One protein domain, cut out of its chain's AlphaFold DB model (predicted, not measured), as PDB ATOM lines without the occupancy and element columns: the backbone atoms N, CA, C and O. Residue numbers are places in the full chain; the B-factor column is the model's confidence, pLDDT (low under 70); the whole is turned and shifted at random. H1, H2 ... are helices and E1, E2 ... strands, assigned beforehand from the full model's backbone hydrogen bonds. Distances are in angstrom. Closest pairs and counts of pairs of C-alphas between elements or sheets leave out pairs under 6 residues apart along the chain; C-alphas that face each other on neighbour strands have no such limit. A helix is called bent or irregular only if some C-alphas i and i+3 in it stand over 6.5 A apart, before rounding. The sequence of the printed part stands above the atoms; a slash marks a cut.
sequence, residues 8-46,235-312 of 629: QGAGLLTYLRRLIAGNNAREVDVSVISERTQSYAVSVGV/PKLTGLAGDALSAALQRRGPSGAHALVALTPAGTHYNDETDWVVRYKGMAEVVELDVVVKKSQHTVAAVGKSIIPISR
ATOM      1  N   GLN A   8     -38.058 -12.032 -30.823       84.31
ATOM      2  CA  GLN A   8     -38.794 -13.183 -30.303       84.31
ATOM      3  C   GLN A   8     -39.492 -13.962 -31.422       84.31
ATOM      4  O   GLN A   8     -39.408 -15.192 -31.448       84.31
ATOM      5  N   GLY A   9     -40.097 -13.269 -32.390       87.50
ATOM      6  CA  GLY A   9     -40.667 -13.890 -33.586       87.50
ATOM      7  C   GLY A   9     -39.612 -14.631 -34.413       87.50
ATOM      8  O   GLY A   9     -39.806 -15.784 -34.798       87.50
ATOM      9  N   ALA A  10     -38.434 -14.036 -34.609       89.12
ATOM     10  CA  ALA A  10     -37.327 -14.668 -35.327       89.12
ATOM     11  C   ALA A  10     -36.822 -15.931 -34.608       89.12
ATOM     12  O   ALA A  10     -36.531 -16.952 -35.244       89.12
ATOM     13  N   GLY A  11     -36.760 -15.895 -33.274       89.81
ATOM     14  CA  GLY A  11     -36.407 -17.061 -32.474       89.81
ATOM     15  C   GLY A  11     -37.469 -18.168 -32.531       89.81
ATOM     16  O   GLY A  11     -37.107 -19.333 -32.710       89.81
ATOM     17  N   LEU A  12     -38.764 -17.827 -32.487       91.38
ATOM     18  CA  LEU A  12     -39.857 -18.798 -32.644       91.38
ATOM     19  C   LEU A  12     -39.855 -19.429 -34.041       91.38
ATOM     20  O   LEU A  12     -39.982 -20.647 -34.166       91.38
ATOM     21  N   LEU A  13     -39.631 -18.638 -35.091       91.94
ATOM     22  CA  LEU A  13     -39.489 -19.143 -36.456       91.94
ATOM     23  C   LEU A  13     -38.306 -20.111 -36.580       91.94
ATOM     24  O   LEU A  13     -38.437 -21.183 -37.173       91.94
ATOM     25  N   THR A  14     -37.156 -19.759 -36.003       92.38
ATOM     26  CA  THR A  14     -35.958 -20.615 -36.000       92.38
ATOM     27  C   THR A  14     -36.224 -21.930 -35.266       92.38
ATOM     28  O   THR A  14     -35.845 -23.000 -35.747       92.38
ATOM     29  N   TYR A  15     -36.920 -21.867 -34.129       91.94
ATOM     30  CA  TYR A  15     -37.355 -23.044 -33.385       91.94
ATOM     31  C   TYR A  15     -38.280 -23.942 -34.226       91.94
ATOM     32  O   TYR A  15     -38.012 -25.137 -34.360       91.94
ATOM     33  N   LEU A  16     -39.314 -23.375 -34.860       92.81
ATOM     34  CA  LEU A  16     -40.255 -24.128 -35.698       92.81
ATOM     35  C   LEU A  16     -39.565 -24.776 -36.902       92.81
ATOM     36  O   LEU A  16     -39.803 -25.951 -37.182       92.81
ATOM     37  N   ARG A  17     -38.666 -24.051 -37.580       93.50
ATOM     38  CA  ARG A  17     -37.878 -24.583 -38.702       93.50
ATOM     39  C   ARG A  17     -37.070 -25.805 -38.293       93.50
ATOM     40  O   ARG A  17     -37.170 -26.831 -38.956       93.50
ATOM     41  N   ARG A  18     -36.355 -25.735 -37.167       92.75
ATOM     42  CA  ARG A  18     -35.576 -26.867 -36.638       92.75
ATOM     43  C   ARG A  18     -36.452 -28.045 -36.220       92.75
ATOM     44  O   ARG A  18     -36.056 -29.193 -36.399       92.75
ATOM     45  N   LEU A  19     -37.627 -27.779 -35.650       92.25
ATOM     46  CA  LEU A  19     -38.555 -28.827 -35.226       92.25
ATOM     47  C   LEU A  19     -39.146 -29.585 -36.427       92.25
ATOM     48  O   LEU A  19     -39.285 -30.808 -36.373       92.25
ATOM     49  N   ILE A  20     -39.487 -28.858 -37.494       93.19
ATOM     50  CA  ILE A  20     -40.159 -29.376 -38.692       93.19
ATOM     51  C   ILE A  20     -39.164 -29.995 -39.684       93.19
ATOM     52  O   ILE A  20     -39.495 -30.991 -40.332       93.19
ATOM     53  N   ALA A  21     -37.947 -29.454 -39.784       92.62
ATOM     54  CA  ALA A  21     -36.927 -29.912 -40.720       92.62
ATOM     55  C   ALA A  21     -36.693 -31.429 -40.640       92.62
ATOM     56  O   ALA A  21     -36.551 -32.010 -39.563       92.62
ATOM     57  N   GLY A  22     -36.675 -32.077 -41.803       90.12
ATOM     58  CA  GLY A  22     -36.488 -33.522 -41.933       90.12
ATOM     59  C   GLY A  22     -37.755 -34.353 -41.702       90.12
ATOM     60  O   GLY A  22     -37.753 -35.539 -42.007       90.12
ATOM     61  N   ASN A  23     -38.860 -33.765 -41.229       92.50
ATOM     62  CA  ASN A  23     -40.142 -34.459 -41.064       92.50
ATOM     63  C   ASN A  23     -41.033 -34.235 -42.286       92.50
ATOM     64  O   ASN A  23     -42.028 -33.517 -42.220       92.50
ATOM     65  N   ASN A  24     -40.624 -34.794 -43.427       91.44
ATOM     66  CA  ASN A  24     -41.262 -34.559 -44.724       91.44
ATOM     67  C   ASN A  24     -41.333 -33.072 -45.121       91.44
ATOM     68  O   ASN A  24     -42.102 -32.733 -46.010       91.44
ATOM     69  N   ALA A  25     -40.552 -32.179 -44.512       91.31
ATOM     70  CA  ALA A  25     -40.480 -30.756 -44.842       91.31
ATOM     71  C   ALA A  25     -39.059 -30.223 -44.621       91.31
ATOM     72  O   ALA A  25     -38.289 -30.766 -43.823       91.31
ATOM     73  N   ARG A  26     -38.703 -29.170 -45.355       90.50
ATOM     74  CA  ARG A  26     -37.435 -28.439 -45.234       90.50
ATOM     75  C   ARG A  26     -37.664 -27.123 -44.500       90.50
ATOM     76  O   ARG A  26     -38.782 -26.624 -44.447       90.50
ATOM     77  N   GLU A  27     -36.594 -26.511 -44.001       88.62
ATOM     78  CA  GLU A  27     -36.678 -25.215 -43.307       88.62
ATOM     79  C   GLU A  27     -37.279 -24.100 -44.179       88.62
ATOM     80  O   GLU A  27     -38.012 -23.245 -43.682       88.62
ATOM     81  N   VAL A  28     -37.010 -24.141 -45.488       87.19
ATOM     82  CA  VAL A  28     -37.552 -23.194 -46.478       87.19
ATOM     83  C   VAL A  28     -39.054 -23.350 -46.708       87.19
ATOM     84  O   VAL A  28     -39.689 -22.420 -47.193       87.19
ATOM     85  N   ASP A  29     -39.632 -24.497 -46.340       89.38
ATOM     86  CA  ASP A  29     -41.065 -24.760 -46.494       89.38
ATOM     87  C   ASP A  29     -41.896 -24.119 -45.356       89.38
ATOM     88  O   ASP A  29     -43.116 -24.303 -45.319       89.38
ATOM     89  N   VAL A  30     -41.237 -23.398 -44.431       90.38
ATOM     90  CA  VAL A  30     -41.843 -22.633 -43.330       90.38
ATOM     91  C   VAL A  30     -41.621 -21.135 -43.558       90.38
ATOM     92  O   VAL A  30     -40.499 -20.620 -43.423       90.38
ATOM     93  N   SER A  31     -42.705 -20.430 -43.872       89.56
ATOM     94  CA  SER A  31     -42.734 -18.975 -44.052       89.56
ATOM     95  C   SER A  31     -43.692 -18.308 -43.066       89.56
ATOM     96  O   SER A  31     -44.645 -18.925 -42.591       89.56
ATOM     97  N   VAL A  32     -43.418 -17.045 -42.743       91.06
ATOM     98  CA  VAL A  32     -44.257 -16.214 -41.869       91.06
ATOM     99  C   VAL A  32     -45.156 -15.346 -42.742       91.06
ATOM    100  O   VAL A  32     -44.677 -14.775 -43.720       91.06
ATOM    101  N   ILE A  33     -46.440 -15.267 -42.394       91.94
ATOM    102  CA  ILE A  33     -47.408 -14.340 -42.994       91.94
ATOM    103  C   ILE A  33     -47.439 -13.045 -42.184       91.94
ATOM    104  O   ILE A  33     -47.284 -11.961 -42.736       91.94
ATOM    105  N   SER A  34     -47.635 -13.171 -40.874       91.06
ATOM    106  CA  SER A  34     -47.791 -12.047 -39.957       91.06
ATOM    107  C   SER A  34     -47.266 -12.386 -38.570       91.06
ATOM    108  O   SER A  34     -47.239 -13.548 -38.155       91.06
ATOM    109  N   GLU A  35     -46.875 -11.340 -37.851       92.69
ATOM    110  CA  GLU A  35     -46.500 -11.388 -36.446       92.69
ATOM    111  C   GLU A  35     -47.367 -10.408 -35.660       92.69
ATOM    112  O   GLU A  35     -47.628  -9.290 -36.106       92.69
ATOM    113  N   ARG A  36     -47.792 -10.829 -34.471       93.12
ATOM    114  CA  ARG A  36     -48.429  -9.974 -33.473       93.12
ATOM    115  C   ARG A  36     -47.734 -10.179 -32.136       93.12
ATOM    116  O   ARG A  36     -47.377 -11.304 -31.792       93.12
ATOM    117  N   THR A  37     -47.564  -9.108 -31.372       91.81
ATOM    118  CA  THR A  37     -46.951  -9.162 -30.042       91.81
ATOM    119  C   THR A  37     -47.818  -8.434 -29.023       91.81
ATOM    120  O   THR A  37     -48.488  -7.452 -29.342       91.81
ATOM    121  N   GLN A  38     -47.839  -8.931 -27.788       92.62
ATOM    122  CA  GLN A  38     -48.527  -8.284 -26.677       92.62
ATOM    123  C   GLN A  38     -47.792  -8.560 -25.364       92.62
ATOM    124  O   GLN A  38     -47.392  -9.690 -25.083       92.62
ATOM    125  N   SER A  39     -47.634  -7.521 -24.543       91.75
ATOM    126  CA  SER A  39     -47.073  -7.638 -23.194       91.75
ATOM    127  C   SER A  39     -48.181  -7.759 -22.154       91.75
ATOM    128  O   SER A  39     -49.145  -6.993 -22.170       91.75
ATOM    129  N   TYR A  40     -48.017  -8.690 -21.220       92.38
ATOM    130  CA  TYR A  40     -48.940  -8.947 -20.123       92.38
ATOM    131  C   TYR A  40     -48.266  -8.714 -18.773       92.38
ATOM    132  O   TYR A  40     -47.242  -9.324 -18.470       92.38
ATOM    133  N   ALA A  41     -48.894  -7.894 -17.929       93.00
ATOM    134  CA  ALA A  41     -48.591  -7.841 -16.503       93.00
ATOM    135  C   ALA A  41     -49.344  -8.979 -15.800       93.00
ATOM    136  O   ALA A  41     -50.534  -8.876 -15.503       93.00
ATOM    137  N   VAL A  42     -48.659 -10.096 -15.577       93.44
ATOM    138  CA  VAL A  42     -49.252 -11.303 -15.000       93.44
ATOM    139  C   VAL A  42     -49.163 -11.233 -13.479       93.44
ATOM    140  O   VAL A  42     -48.085 -11.029 -12.927       93.44
ATOM    141  N   SER A  43     -50.293 -11.444 -12.800       93.94
ATOM    142  CA  SER A  43     -50.369 -11.561 -11.341       93.94
ATOM    143  C   SER A  43     -50.967 -12.915 -10.967       93.94
ATOM    144  O   SER A  43     -52.174 -13.105 -11.086       93.94
ATOM    145  N   VAL A  44     -50.134 -13.842 -10.508       95.12
ATOM    146  CA  VAL A  44     -50.544 -15.169 -10.012       95.12
ATOM    147  C   VAL A  44     -50.505 -15.202  -8.489       95.12
ATOM    148  O   VAL A  44     -49.900 -14.335  -7.853       95.12
ATOM    149  N   GLY A  45     -51.156 -16.191  -7.884       94.62
ATOM    150  CA  GLY A  45     -51.166 -16.337  -6.436       94.62
ATOM    151  C   GLY A  45     -51.142 -17.784  -5.969       94.62
ATOM    152  O   GLY A  45     -51.588 -18.691  -6.666       94.62
ATOM    153  N   VAL A  46     -50.641 -17.984  -4.757       95.88
ATOM    154  CA  VAL A  46     -50.793 -19.229  -4.006       95.88
ATOM    155  C   VAL A  46     -51.662 -18.923  -2.799       95.88
ATOM    156  O   VAL A  46     -51.287 -18.111  -1.955       95.88
ATOM    157  N   PRO A 235     -54.810 -15.919 -13.097       91.69
ATOM    158  CA  PRO A 235     -55.786 -14.995 -13.650       91.69
ATOM    159  C   PRO A 235     -56.199 -15.439 -15.055       91.69
ATOM    160  O   PRO A 235     -55.390 -15.975 -15.821       91.69
ATOM    161  N   LYS A 236     -57.448 -15.157 -15.430       92.56
ATOM    162  CA  LYS A 236     -57.885 -15.268 -16.821       92.56
ATOM    163  C   LYS A 236     -57.394 -14.042 -17.593       92.56
ATOM    164  O   LYS A 236     -57.822 -12.929 -17.307       92.56
ATOM    165  N   LEU A 237     -56.480 -14.249 -18.536       92.50
ATOM    166  CA  LEU A 237     -55.923 -13.193 -19.378       92.50
ATOM    167  C   LEU A 237     -56.669 -13.160 -20.713       92.50
ATOM    168  O   LEU A 237     -56.865 -14.196 -21.338       92.50
ATOM    169  N   THR A 238     -57.059 -11.972 -21.169       89.50
ATOM    170  CA  THR A 238     -57.751 -11.760 -22.450       89.50
ATOM    171  C   THR A 238     -56.833 -11.058 -23.459       89.50
ATOM    172  O   THR A 238     -55.842 -10.433 -23.083       89.50
ATOM    173  N   GLY A 239     -57.120 -11.171 -24.757       89.94
ATOM    174  CA  GLY A 239     -56.297 -10.591 -25.831       89.94
ATOM    175  C   GLY A 239     -55.463 -11.635 -26.580       89.94
ATOM    176  O   GLY A 239     -55.871 -12.793 -26.680       89.94
ATOM    177  N   LEU A 240     -54.315 -11.227 -27.125       91.75
ATOM    178  CA  LEU A 240     -53.467 -12.056 -27.980       91.75
ATOM    179  C   LEU A 240     -52.910 -13.272 -27.226       91.75
ATOM    180  O   LEU A 240     -52.024 -13.151 -26.382       91.75
ATOM    181  N   ALA A 241     -53.453 -14.453 -27.531       90.75
ATOM    182  CA  ALA A 241     -53.125 -15.722 -26.880       90.75
ATOM    183  C   ALA A 241     -53.137 -15.678 -25.330       90.75
ATOM    184  O   ALA A 241     -52.517 -16.524 -24.678       90.75
ATOM    185  N   GLY A 242     -53.883 -14.740 -24.729       91.81
ATOM    186  CA  GLY A 242     -53.987 -14.580 -23.274       91.81
ATOM    187  C   GLY A 242     -54.549 -15.829 -22.593       91.81
ATOM    188  O   GLY A 242     -53.943 -16.352 -21.655       91.81
ATOM    189  N   ASP A 243     -55.626 -16.397 -23.140       93.56
ATOM    190  CA  ASP A 243     -56.214 -17.643 -22.630       93.56
ATOM    191  C   ASP A 243     -55.216 -18.815 -22.714       93.56
ATOM    192  O   ASP A 243     -55.152 -19.659 -21.816       93.56
ATOM    193  N   ALA A 244     -54.385 -18.856 -23.765       92.69
ATOM    194  CA  ALA A 244     -53.346 -19.872 -23.921       92.69
ATOM    195  C   ALA A 244     -52.217 -19.702 -22.892       92.69
ATOM    196  O   ALA A 244     -51.700 -20.707 -22.392       92.69
ATOM    197  N   LEU A 245     -51.865 -18.461 -22.533       94.31
ATOM    198  CA  LEU A 245     -50.906 -18.160 -21.471       94.31
ATOM    199  C   LEU A 245     -51.453 -18.567 -20.097       94.31
ATOM    200  O   LEU A 245     -50.766 -19.285 -19.366       94.31
ATOM    201  N   SER A 246     -52.697 -18.207 -19.768       94.81
ATOM    202  CA  SER A 246     -53.366 -18.652 -18.535       94.81
ATOM    203  C   SER A 246     -53.427 -20.180 -18.453       94.81
ATOM    204  O   SER A 246     -53.048 -20.771 -17.441       94.81
ATOM    205  N   ALA A 247     -53.809 -20.854 -19.542       93.88
ATOM    206  CA  ALA A 247     -53.818 -22.314 -19.599       93.88
ATOM    207  C   ALA A 247     -52.409 -22.915 -19.448       93.88
ATOM    208  O   ALA A 247     -52.244 -23.958 -18.813       93.88
ATOM    209  N   ALA A 248     -51.375 -22.282 -20.010       92.44
ATOM    210  CA  ALA A 248     -49.993 -22.732 -19.868       92.44
ATOM    211  C   ALA A 248     -49.482 -22.592 -18.424       92.44
ATOM    212  O   ALA A 248     -48.860 -23.532 -17.923       92.44
ATOM    213  N   LEU A 249     -49.792 -21.483 -17.746       93.88
ATOM    214  CA  LEU A 249     -49.493 -21.262 -16.326       93.88
ATOM    215  C   LEU A 249     -50.222 -22.273 -15.431       93.88
ATOM    216  O   LEU A 249     -49.620 -22.832 -14.515       93.88
ATOM    217  N   GLN A 250     -51.489 -22.575 -15.727       94.75
ATOM    218  CA  GLN A 250     -52.251 -23.579 -14.983       94.75
ATOM    219  C   GLN A 250     -51.666 -24.986 -15.161       94.75
ATOM    220  O   GLN A 250     -51.494 -25.713 -14.187       94.75
ATOM    221  N   ARG A 251     -51.333 -25.377 -16.401       92.00
ATOM    222  CA  ARG A 251     -50.786 -26.712 -16.710       92.00
ATOM    223  C   ARG A 251     -49.399 -26.945 -16.120       92.00
ATOM    224  O   ARG A 251     -49.090 -28.073 -15.753       92.00
ATOM    225  N   ARG A 252     -48.547 -25.915 -16.089       90.62
ATOM    226  CA  ARG A 252     -47.190 -26.019 -15.530       90.62
ATOM    227  C   ARG A 252     -47.160 -25.953 -14.006       90.62
ATOM    228  O   ARG A 252     -46.190 -26.424 -13.418       90.62
ATOM    229  N   GLY A 253     -48.211 -25.413 -13.391       93.31
ATOM    230  CA  GLY A 253     -48.296 -25.239 -11.947       93.31
ATOM    231  C   GLY A 253     -47.318 -24.182 -11.410       93.31
ATOM    232  O   GLY A 253     -46.668 -23.491 -12.197       93.31
ATOM    233  N   PRO A 254     -47.207 -24.064 -10.075       92.00
ATOM    234  CA  PRO A 254     -46.446 -23.001  -9.419       92.00
ATOM    235  C   PRO A 254     -44.954 -22.980  -9.782       92.00
ATOM    236  O   PRO A 254     -44.464 -21.982 -10.301       92.00
ATOM    237  N   SER A 255     -44.240 -24.094  -9.599       89.12
ATOM    238  CA  SER A 255     -42.798 -24.194  -9.889       89.12
ATOM    239  C   SER A 255     -42.474 -23.975 -11.368       89.12
ATOM    240  O   SER A 255     -41.538 -23.269 -11.740       89.12
ATOM    241  N   GLY A 256     -43.299 -24.534 -12.255       88.50
ATOM    242  CA  GLY A 256     -43.115 -24.421 -13.698       88.50
ATOM    243  C   GLY A 256     -43.491 -23.054 -14.282       88.50
ATOM    244  O   GLY A 256     -43.170 -22.803 -15.450       88.50
ATOM    245  N   ALA A 257     -44.160 -22.183 -13.517       89.62
ATOM    246  CA  ALA A 257     -44.602 -20.867 -13.976       89.62
ATOM    247  C   ALA A 257     -43.428 -19.910 -14.235       89.62
ATOM    248  O   ALA A 257     -43.470 -19.169 -15.220       89.62
ATOM    249  N   HIS A 258     -42.348 -19.997 -13.444       85.56
ATOM    250  CA  HIS A 258     -41.142 -19.173 -13.623       85.56
ATOM    251  C   HIS A 258     -40.484 -19.334 -14.995       85.56
ATOM    252  O   HIS A 258     -39.865 -18.406 -15.509       85.56
ATOM    253  N   ALA A 259     -40.635 -20.505 -15.618       86.38
ATOM    254  CA  ALA A 259     -40.106 -20.740 -16.955       86.38
ATOM    255  C   ALA A 259     -40.855 -19.943 -18.038       86.38
ATOM    256  O   ALA A 259     -40.275 -19.670 -19.086       86.38
ATOM    257  N   LEU A 260     -42.132 -19.602 -17.811       88.50
ATOM    258  CA  LEU A 260     -42.947 -18.808 -18.739       88.50
ATOM    259  C   LEU A 260     -42.829 -17.309 -18.457       88.50
ATOM    260  O   LEU A 260     -42.757 -16.514 -19.391       88.50
ATOM    261  N   VAL A 261     -42.832 -16.933 -17.175       91.06
ATOM    262  CA  VAL A 261     -42.865 -15.543 -16.714       91.06
ATOM    263  C   VAL A 261     -41.858 -15.378 -15.585       91.06
ATOM    264  O   VAL A 261     -41.884 -16.141 -14.624       91.06
ATOM    265  N   ALA A 262     -40.997 -14.362 -15.661       89.94
ATOM    266  CA  ALA A 262     -40.087 -14.020 -14.570       89.94
ATOM    267  C   ALA A 262     -40.884 -13.402 -13.408       89.94
ATOM    268  O   ALA A 262     -41.081 -12.190 -13.342       89.94
ATOM    269  N   LEU A 263     -41.420 -14.261 -12.541       91.94
ATOM    270  CA  LEU A 263     -42.232 -13.858 -11.400       91.94
ATOM    271  C   LEU A 263     -41.354 -13.362 -10.246       91.94
ATOM    272  O   LEU A 263     -40.269 -13.880  -9.995       91.94
ATOM    273  N   THR A 264     -41.870 -12.379  -9.520       92.38
ATOM    274  CA  THR A 264     -41.280 -11.805  -8.309       92.38
ATOM    275  C   THR A 264     -42.358 -11.683  -7.229       92.38
ATOM    276  O   THR A 264     -43.534 -11.501  -7.568       92.38
ATOM    277  N   PRO A 265     -42.013 -11.804  -5.936       92.31
ATOM    278  CA  PRO A 265     -42.974 -11.631  -4.851       92.31
ATOM    279  C   PRO A 265     -43.558 -10.215  -4.873       92.31
ATOM    280  O   PRO A 265     -42.824  -9.234  -4.940       92.31
ATOM    281  N   ALA A 266     -44.885 -10.106  -4.814       91.75
ATOM    282  CA  ALA A 266     -45.608  -8.833  -4.873       91.75
ATOM    283  C   ALA A 266     -46.358  -8.497  -3.571       91.75
ATOM    284  O   ALA A 266     -47.052  -7.482  -3.506       91.75
ATOM    285  N   GLY A 267     -46.245  -9.358  -2.558       90.94
ATOM    286  CA  GLY A 267     -46.850  -9.200  -1.238       90.94
ATOM    287  C   GLY A 267     -47.928 -10.236  -0.929       90.94
ATOM    288  O   GLY A 267     -48.308 -11.060  -1.767       90.94
ATOM    289  N   THR A 268     -48.443 -10.165   0.293       92.25
ATOM    290  CA  THR A 268     -49.383 -11.140   0.854       92.25
ATOM    291  C   THR A 268     -50.610 -10.457   1.432       92.25
ATOM    292  O   THR A 268     -50.532  -9.311   1.869       92.25
ATOM    293  N   HIS A 269     -51.742 -11.148   1.459       89.56
ATOM    294  CA  HIS A 269     -52.964 -10.674   2.112       89.56
ATOM    295  C   HIS A 269     -53.816 -11.863   2.552       89.56
ATOM    296  O   HIS A 269     -53.606 -12.978   2.080       89.56
ATOM    297  N   TYR A 270     -54.777 -11.622   3.437       86.44
ATOM    298  CA  TYR A 270     -55.862 -12.569   3.676       86.44
ATOM    299  C   TYR A 270     -57.019 -12.264   2.728       86.44
ATOM    300  O   TYR A 270     -57.275 -11.093   2.440       86.44
ATOM    301  N   ASN A 271     -57.686 -13.301   2.227       83.00
ATOM    302  CA  ASN A 271     -58.963 -13.134   1.537       83.00
ATOM    303  C   ASN A 271     -60.120 -13.038   2.549       83.00
ATOM    304  O   ASN A 271     -59.932 -13.226   3.755       83.00
ATOM    305  N   ASP A 272     -61.327 -12.792   2.043       73.06
ATOM    306  CA  ASP A 272     -62.544 -12.658   2.855       73.06
ATOM    307  C   ASP A 272     -62.913 -13.950   3.620       73.06
ATOM    308  O   ASP A 272     -63.651 -13.910   4.601       73.06
ATOM    309  N   GLU A 273     -62.353 -15.097   3.219       70.19
ATOM    310  CA  GLU A 273     -62.553 -16.420   3.827       70.19
ATOM    311  C   GLU A 273     -61.449 -16.801   4.838       70.19
ATOM    312  O   GLU A 273     -61.394 -17.941   5.298       70.19
ATOM    313  N   THR A 274     -60.579 -15.860   5.230       75.06
ATOM    314  CA  THR A 274     -59.435 -16.047   6.157       75.06
ATOM    315  C   THR A 274     -58.292 -16.940   5.649       75.06
ATOM    316  O   THR A 274     -57.388 -17.293   6.418       75.06
ATOM    317  N   ASP A 275     -58.268 -17.252   4.354       87.62
ATOM    318  CA  ASP A 275     -57.145 -17.920   3.701       87.62
ATOM    319  C   ASP A 275     -56.030 -16.922   3.384       87.62
ATOM    320  O   ASP A 275     -56.265 -15.774   2.998       87.62
ATOM    321  N   TRP A 276     -54.785 -17.374   3.517       93.19
ATOM    322  CA  TRP A 276     -53.618 -16.531   3.285       93.19
ATOM    323  C   TRP A 276     -53.139 -16.649   1.839       93.19
ATOM    324  O   TRP A 276     -52.781 -17.732   1.379       93.19
ATOM    325  N   VAL A 277     -53.115 -15.537   1.110       94.31
ATOM    326  CA  VAL A 277     -52.766 -15.489  -0.312       94.31
ATOM    327  C   VAL A 277     -51.442 -14.763  -0.514       94.31
ATOM    328  O   VAL A 277     -51.319 -13.564  -0.251       94.31
ATOM    329  N   VAL A 278     -50.475 -15.480  -1.081       94.94
ATOM    330  CA  VAL A 278     -49.182 -14.940  -1.519       94.94
ATOM    331  C   VAL A 278     -49.265 -14.616  -3.004       94.94
ATOM    332  O   VAL A 278     -49.583 -15.497  -3.804       94.94
ATOM    333  N   ARG A 279     -49.000 -13.363  -3.391       94.94
ATOM    334  CA  ARG A 279     -49.066 -12.915  -4.789       94.94
ATOM    335  C   ARG A 279     -47.682 -12.776  -5.399       94.94
ATOM    336  O   ARG A 279     -46.766 -12.241  -4.780       94.94
ATOM    337  N   TYR A 280     -47.590 -13.160  -6.664       94.69
ATOM    338  CA  TYR A 280     -46.400 -13.020  -7.484       94.69
ATOM    339  C   TYR A 280     -46.751 -12.282  -8.767       94.69
ATOM    340  O   TYR A 280     -47.778 -12.558  -9.391       94.69
ATOM    341  N   LYS A 281     -45.897 -11.343  -9.167       94.62
ATOM    342  CA  LYS A 281     -46.076 -10.545 -10.381       94.62
ATOM    343  C   LYS A 281     -44.879 -10.674 -11.303       94.62
ATOM    344  O   LYS A 281     -43.745 -10.792 -10.845       94.62
ATOM    345  N   GLY A 282     -45.131 -10.621 -12.601       92.94
ATOM    346  CA  GLY A 282     -44.086 -10.607 -13.615       92.94
ATOM    347  C   GLY A 282     -44.618 -10.132 -14.958       92.94
ATOM    348  O   GLY A 282     -45.828 -10.114 -15.190       92.94
ATOM    349  N   MET A 283     -43.702  -9.744 -15.840       92.31
ATOM    350  CA  MET A 283     -44.032  -9.344 -17.205       92.31
ATOM    351  C   MET A 283     -43.821 -10.524 -18.151       92.31
ATOM    352  O   MET A 283     -42.794 -11.204 -18.093       92.31
ATOM    353  N   ALA A 284     -44.807 -10.768 -19.006       91.69
ATOM    354  CA  ALA A 284     -44.782 -11.819 -20.009       91.69
ATOM    355  C   ALA A 284     -44.966 -11.201 -21.393       91.69
ATOM    356  O   ALA A 284     -45.995 -10.590 -21.668       91.69
ATOM    357  N   GLU A 285     -43.981 -11.379 -22.264       91.31
ATOM    358  CA  GLU A 285     -44.086 -10.986 -23.667       91.31
ATOM    359  C   GLU A 285     -44.567 -12.190 -24.470       91.31
ATOM    360  O   GLU A 285     -43.929 -13.250 -24.470       91.31
ATOM    361  N   VAL A 286     -45.740 -12.041 -25.083       93.06
ATOM    362  CA  VAL A 286     -46.375 -13.053 -25.922       93.06
ATOM    363  C   VAL A 286     -46.199 -12.652 -27.376       93.06
ATOM    364  O   VAL A 286     -46.509 -11.524 -27.759       93.06
ATOM    365  N   VAL A 287     -45.740 -13.602 -28.186       93.31
ATOM    366  CA  VAL A 287     -45.621 -13.460 -29.637       93.31
ATOM    367  C   VAL A 287     -46.472 -14.512 -30.311       93.31
ATOM    368  O   VAL A 287     -46.357 -15.697 -29.999       93.31
ATOM    369  N   GLU A 288     -47.295 -14.077 -31.252       94.31
ATOM    370  CA  GLU A 288     -48.106 -14.922 -32.112       94.31
ATOM    371  C   GLU A 288     -47.619 -14.792 -33.556       94.31
ATOM    372  O   GLU A 288     -47.554 -13.695 -34.113       94.31
ATOM    373  N   LEU A 289     -47.261 -15.926 -34.155       93.50
ATOM    374  CA  LEU A 289     -46.846 -16.031 -35.545       93.50
ATOM    375  C   LEU A 289     -47.870 -16.828 -36.338       93.50
ATOM    376  O   LEU A 289     -48.154 -17.988 -36.024       93.50
ATOM    377  N   ASP A 290     -48.340 -16.226 -37.422       93.06
ATOM    378  CA  ASP A 290     -49.091 -16.923 -38.453       93.06
ATOM    379  C   ASP A 290     -48.093 -17.467 -39.477       93.06
ATOM    380  O   ASP A 290     -47.413 -16.713 -40.178       93.06
ATOM    381  N   VAL A 291     -47.963 -18.791 -39.532       92.69
ATOM    382  CA  VAL A 291     -46.980 -19.491 -40.363       92.69
ATOM    383  C   VAL A 291     -47.657 -20.373 -41.398       92.69
ATOM    384  O   VAL A 291     -48.684 -20.994 -41.133       92.69
ATOM    385  N   VAL A 292     -47.050 -20.483 -42.576       93.19
ATOM    386  CA  VAL A 292     -47.433 -21.469 -43.588       93.19
ATOM    387  C   VAL A 292     -46.419 -22.594 -43.585       93.19
ATOM    388  O   VAL A 292     -45.224 -22.366 -43.758       93.19
ATOM    389  N   VAL A 293     -46.913 -23.820 -43.431       90.25
ATOM    390  CA  VAL A 293     -46.133 -25.051 -43.553       90.25
ATOM    391  C   VAL A 293     -46.718 -25.851 -44.709       90.25
ATOM    392  O   VAL A 293     -47.863 -26.295 -44.641       90.25
ATOM    393  N   LYS A 294     -45.963 -26.008 -45.806       85.31
ATOM    394  CA  LYS A 294     -46.401 -26.757 -47.006       85.31
ATOM    395  C   LYS A 294     -47.839 -26.430 -47.464       85.31
ATOM    396  O   LYS A 294     -48.634 -27.329 -47.726       85.31
ATOM    397  N   LYS A 295     -48.149 -25.134 -47.605       82.06
ATOM    398  CA  LYS A 295     -49.456 -24.571 -48.026       82.06
ATOM    399  C   LYS A 295     -50.575 -24.583 -46.974       82.06
ATOM    400  O   LYS A 295     -51.663 -24.108 -47.276       82.06
ATOM    401  N   SER A 296     -50.328 -25.076 -45.762       88.88
ATOM    402  CA  SER A 296     -51.296 -25.004 -44.660       88.88
ATOM    403  C   SER A 296     -50.912 -23.914 -43.671       88.88
ATOM    404  O   SER A 296     -49.766 -23.867 -43.224       88.88
ATOM    405  N   GLN A 297     -51.865 -23.050 -43.332       92.81
ATOM    406  CA  GLN A 297     -51.669 -21.962 -42.380       92.81
ATOM    407  C   GLN A 297     -51.932 -22.434 -40.948       92.81
ATOM    408  O   GLN A 297     -52.912 -23.128 -40.684       92.81
ATOM    409  N   HIS A 298     -51.053 -22.038 -40.031       93.31
ATOM    410  CA  HIS A 298     -51.111 -22.360 -38.610       93.31
ATOM    411  C   HIS A 298     -50.740 -21.133 -37.784       93.31
ATOM    412  O   HIS A 298     -49.802 -20.421 -38.126       93.31
ATOM    413  N   THR A 299     -51.426 -20.932 -36.663       93.75
ATOM    414  CA  THR A 299     -51.118 -19.855 -35.715       93.75
ATOM    415  C   THR A 299     -50.416 -20.438 -34.495       93.75
ATOM    416  O   THR A 299     -50.962 -21.300 -33.800       93.75
ATOM    417  N   VAL A 300     -49.187 -19.994 -34.238       94.25
ATOM    418  CA  VAL A 300     -48.353 -20.462 -33.125       94.25
ATOM    419  C   VAL A 300     -48.058 -19.292 -32.204       94.25
ATOM    420  O   VAL A 300     -47.520 -18.283 -32.642       94.25
ATOM    421  N   ALA A 301     -48.351 -19.455 -30.918       93.75
ATOM    422  CA  ALA A 301     -48.035 -18.461 -29.902       93.75
ATOM    423  C   ALA A 301     -46.972 -18.992 -28.943       93.75
ATOM    424  O   ALA A 301     -47.039 -20.151 -28.515       93.75
ATOM    425  N   ALA A 302     -46.016 -18.147 -28.574       93.19
ATOM    426  CA  ALA A 302     -44.977 -18.434 -27.594       93.19
ATOM    427  C   ALA A 302     -44.843 -17.299 -26.578       93.19
ATOM    428  O   ALA A 302     -45.291 -16.180 -26.819       93.19
ATOM    429  N   VAL A 303     -44.230 -17.607 -25.436       91.62
ATOM    430  CA  VAL A 303     -44.010 -16.640 -24.356       91.62
ATOM    431  C   VAL A 303     -42.585 -16.699 -23.817       91.62
ATOM    432  O   VAL A 303     -41.976 -17.775 -23.739       91.62
ATOM    433  N   GLY A 304     -42.103 -15.534 -23.389       77.62
ATOM    434  CA  GLY A 304     -40.926 -15.382 -22.543       77.62
ATOM    435  C   GLY A 304     -39.588 -15.484 -23.277       77.62
ATOM    436  O   GLY A 304     -39.496 -15.857 -24.446       77.62
ATOM    437  N   LYS A 305     -38.509 -15.182 -22.544       68.44
ATOM    438  CA  LYS A 305     -37.133 -15.085 -23.073       68.44
ATOM    439  C   LYS A 305     -36.612 -16.387 -23.698       68.44
ATOM    440  O   LYS A 305     -35.802 -16.344 -24.618       68.44
ATOM    441  N   SER A 306     -37.087 -17.532 -23.211       74.06
ATOM    442  CA  SER A 306     -36.709 -18.865 -23.708       74.06
ATOM    443  C   SER A 306     -37.586 -19.355 -24.867       74.06
ATOM    444  O   SER A 306     -37.390 -20.479 -25.318       74.06
ATOM    445  N   ILE A 307     -38.545 -18.537 -25.327       84.19
ATOM    446  CA  ILE A 307     -39.453 -18.807 -26.450       84.19
ATOM    447  C   ILE A 307     -40.145 -20.159 -26.277       84.19
ATOM    448  O   ILE A 307     -39.852 -21.147 -26.949       84.19
ATOM    449  N   ILE A 308     -41.069 -20.214 -25.323       88.44
ATOM    450  CA  ILE A 308     -41.796 -21.443 -25.010       88.44
ATOM    451  C   ILE A 308     -43.149 -21.415 -25.723       88.44
ATOM    452  O   ILE A 308     -43.974 -20.564 -25.390       88.44
ATOM    453  N   PRO A 309     -43.441 -22.358 -26.641       91.75
ATOM    454  CA  PRO A 309     -44.742 -22.419 -27.299       91.75
ATOM    455  C   PRO A 309     -45.871 -22.700 -26.300       91.75
ATOM    456  O   PRO A 309     -45.855 -23.724 -25.596       91.75
ATOM    457  N   ILE A 310     -46.860 -21.809 -26.269       92.06
ATOM    458  CA  ILE A 310     -48.076 -21.886 -25.445       92.06
ATOM    459  C   ILE A 310     -49.303 -22.305 -26.261       92.06
ATOM    460  O   ILE A 310     -50.153 -23.027 -25.734       92.06
ATOM    461  N   SER A 311     -49.346 -21.941 -27.548       92.06
ATOM    462  CA  SER A 311     -50.302 -22.461 -28.529       92.06
ATOM    463  C   SER A 311     -49.573 -23.379 -29.504       92.06
ATOM    464  O   SER A 311     -48.547 -23.006 -30.073       92.06
ATOM    465  N   ARG A 312     -50.070 -24.610 -29.642       92.56
ATOM    466  CA  ARG A 312     -49.404 -25.700 -30.368       92.56
ATOM    467  C   ARG A 312     -50.398 -26.370 -31.317       92.56
ATOM    468  O   ARG A 312     -50.997 -27.380 -30.945       92.56
TER     469      ARG A 312
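This is residues 8 to 46 and 235 to 312 of the 629 residues of a protein of Pandoraea fibrosis (UniProt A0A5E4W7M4). A long, twisted ribbon is made by E1 and E3 running side by side, with E4 beside E3 towards one end and E2 beside E3 at the other. H1 packs on the ribbon where E1, E3 and E4 lie, short E5 folds back beside E4, and H2 packs mainly on E5. The printed part has 117 residues with two named helices and five named strands, in the order H1 E1 H2 E2 E3 E4 E5, of mixed class. The sheet is branched and its neighbour pairs are antiparallel; E2 E3 E4 E5 form a meander, each strand the antiparallel neighbour of the one before. The whole is loose, with a radius of gyration of the C-alphas of 16.9 A, and a rod spanning 57 by 23 by 19 A.

H1, residues 8 to 20, begins at C-alpha 8 (-38.794, -13.183, -30.303) and is 18.3 A long. E1, residues 30 to 46, covers 40.5 A and bends by 87 degrees at residue 33. After the cut comes H2, residues 242 to 257, 14.6 A long. H2 is irregular, with C-alphas 251 and 254 9.3 A apart, and has a kink of 73 degrees near residue 251. E2 is residues 264 to 270. E3, residues 276 to 293, begins at C-alpha 276 (-53.618, -16.531, 3.285), covers 48.2 A and bends by 55 degrees at residue 282. E4, residues 296 to 303, covers 23.1 A. E5, residues 308 to 311, ends at C-alpha 311 (-50.302, -22.461, -28.529).

E3 has E1 on one side, and E2 and E4 on the other side. E1 and E3 are antiparallel at 173 degrees, with N 36 and O 288 within hydrogen-bond range at 2.9 A. The pairing of E3 is staggered: its residues 276 to 281 pair with E2, where N 266 and O 279 are 2.8 A apart, and its residues 286 to 293 pair with E4, where N 289 and O 300 are 2.8 A apart. E2 and E3, E3 and E4, and E4 and E5 are hairpins. In the last, N 310 and O 301 are 2.8 A apart. H1 is on the sheet at a height over the sheet of 6.2 A; its closest C-alphas to E3 are those of Gly 9 and Val 287, 6.3 A apart. H2 is on the sheet too; its closest C-alphas to E5 are those of Ala 244 and Ile 310, 5.8 A apart. H1 and H2 are apart. Each O i to N i+4 pair of H1 is within hydrogen-bond range, and 9 of 12 in H2.

The two C-alphas farthest apart, those of Val 28 and Thr 274, are 57.4 A apart. Residues 47 to 234 are not printed, and C-alphas 46 and 235 are 11.7 A apart across the cut. Of the links that are printed whole, none is long. The mean pLDDT of the printed part is 90.5, and residue 305 is under 70.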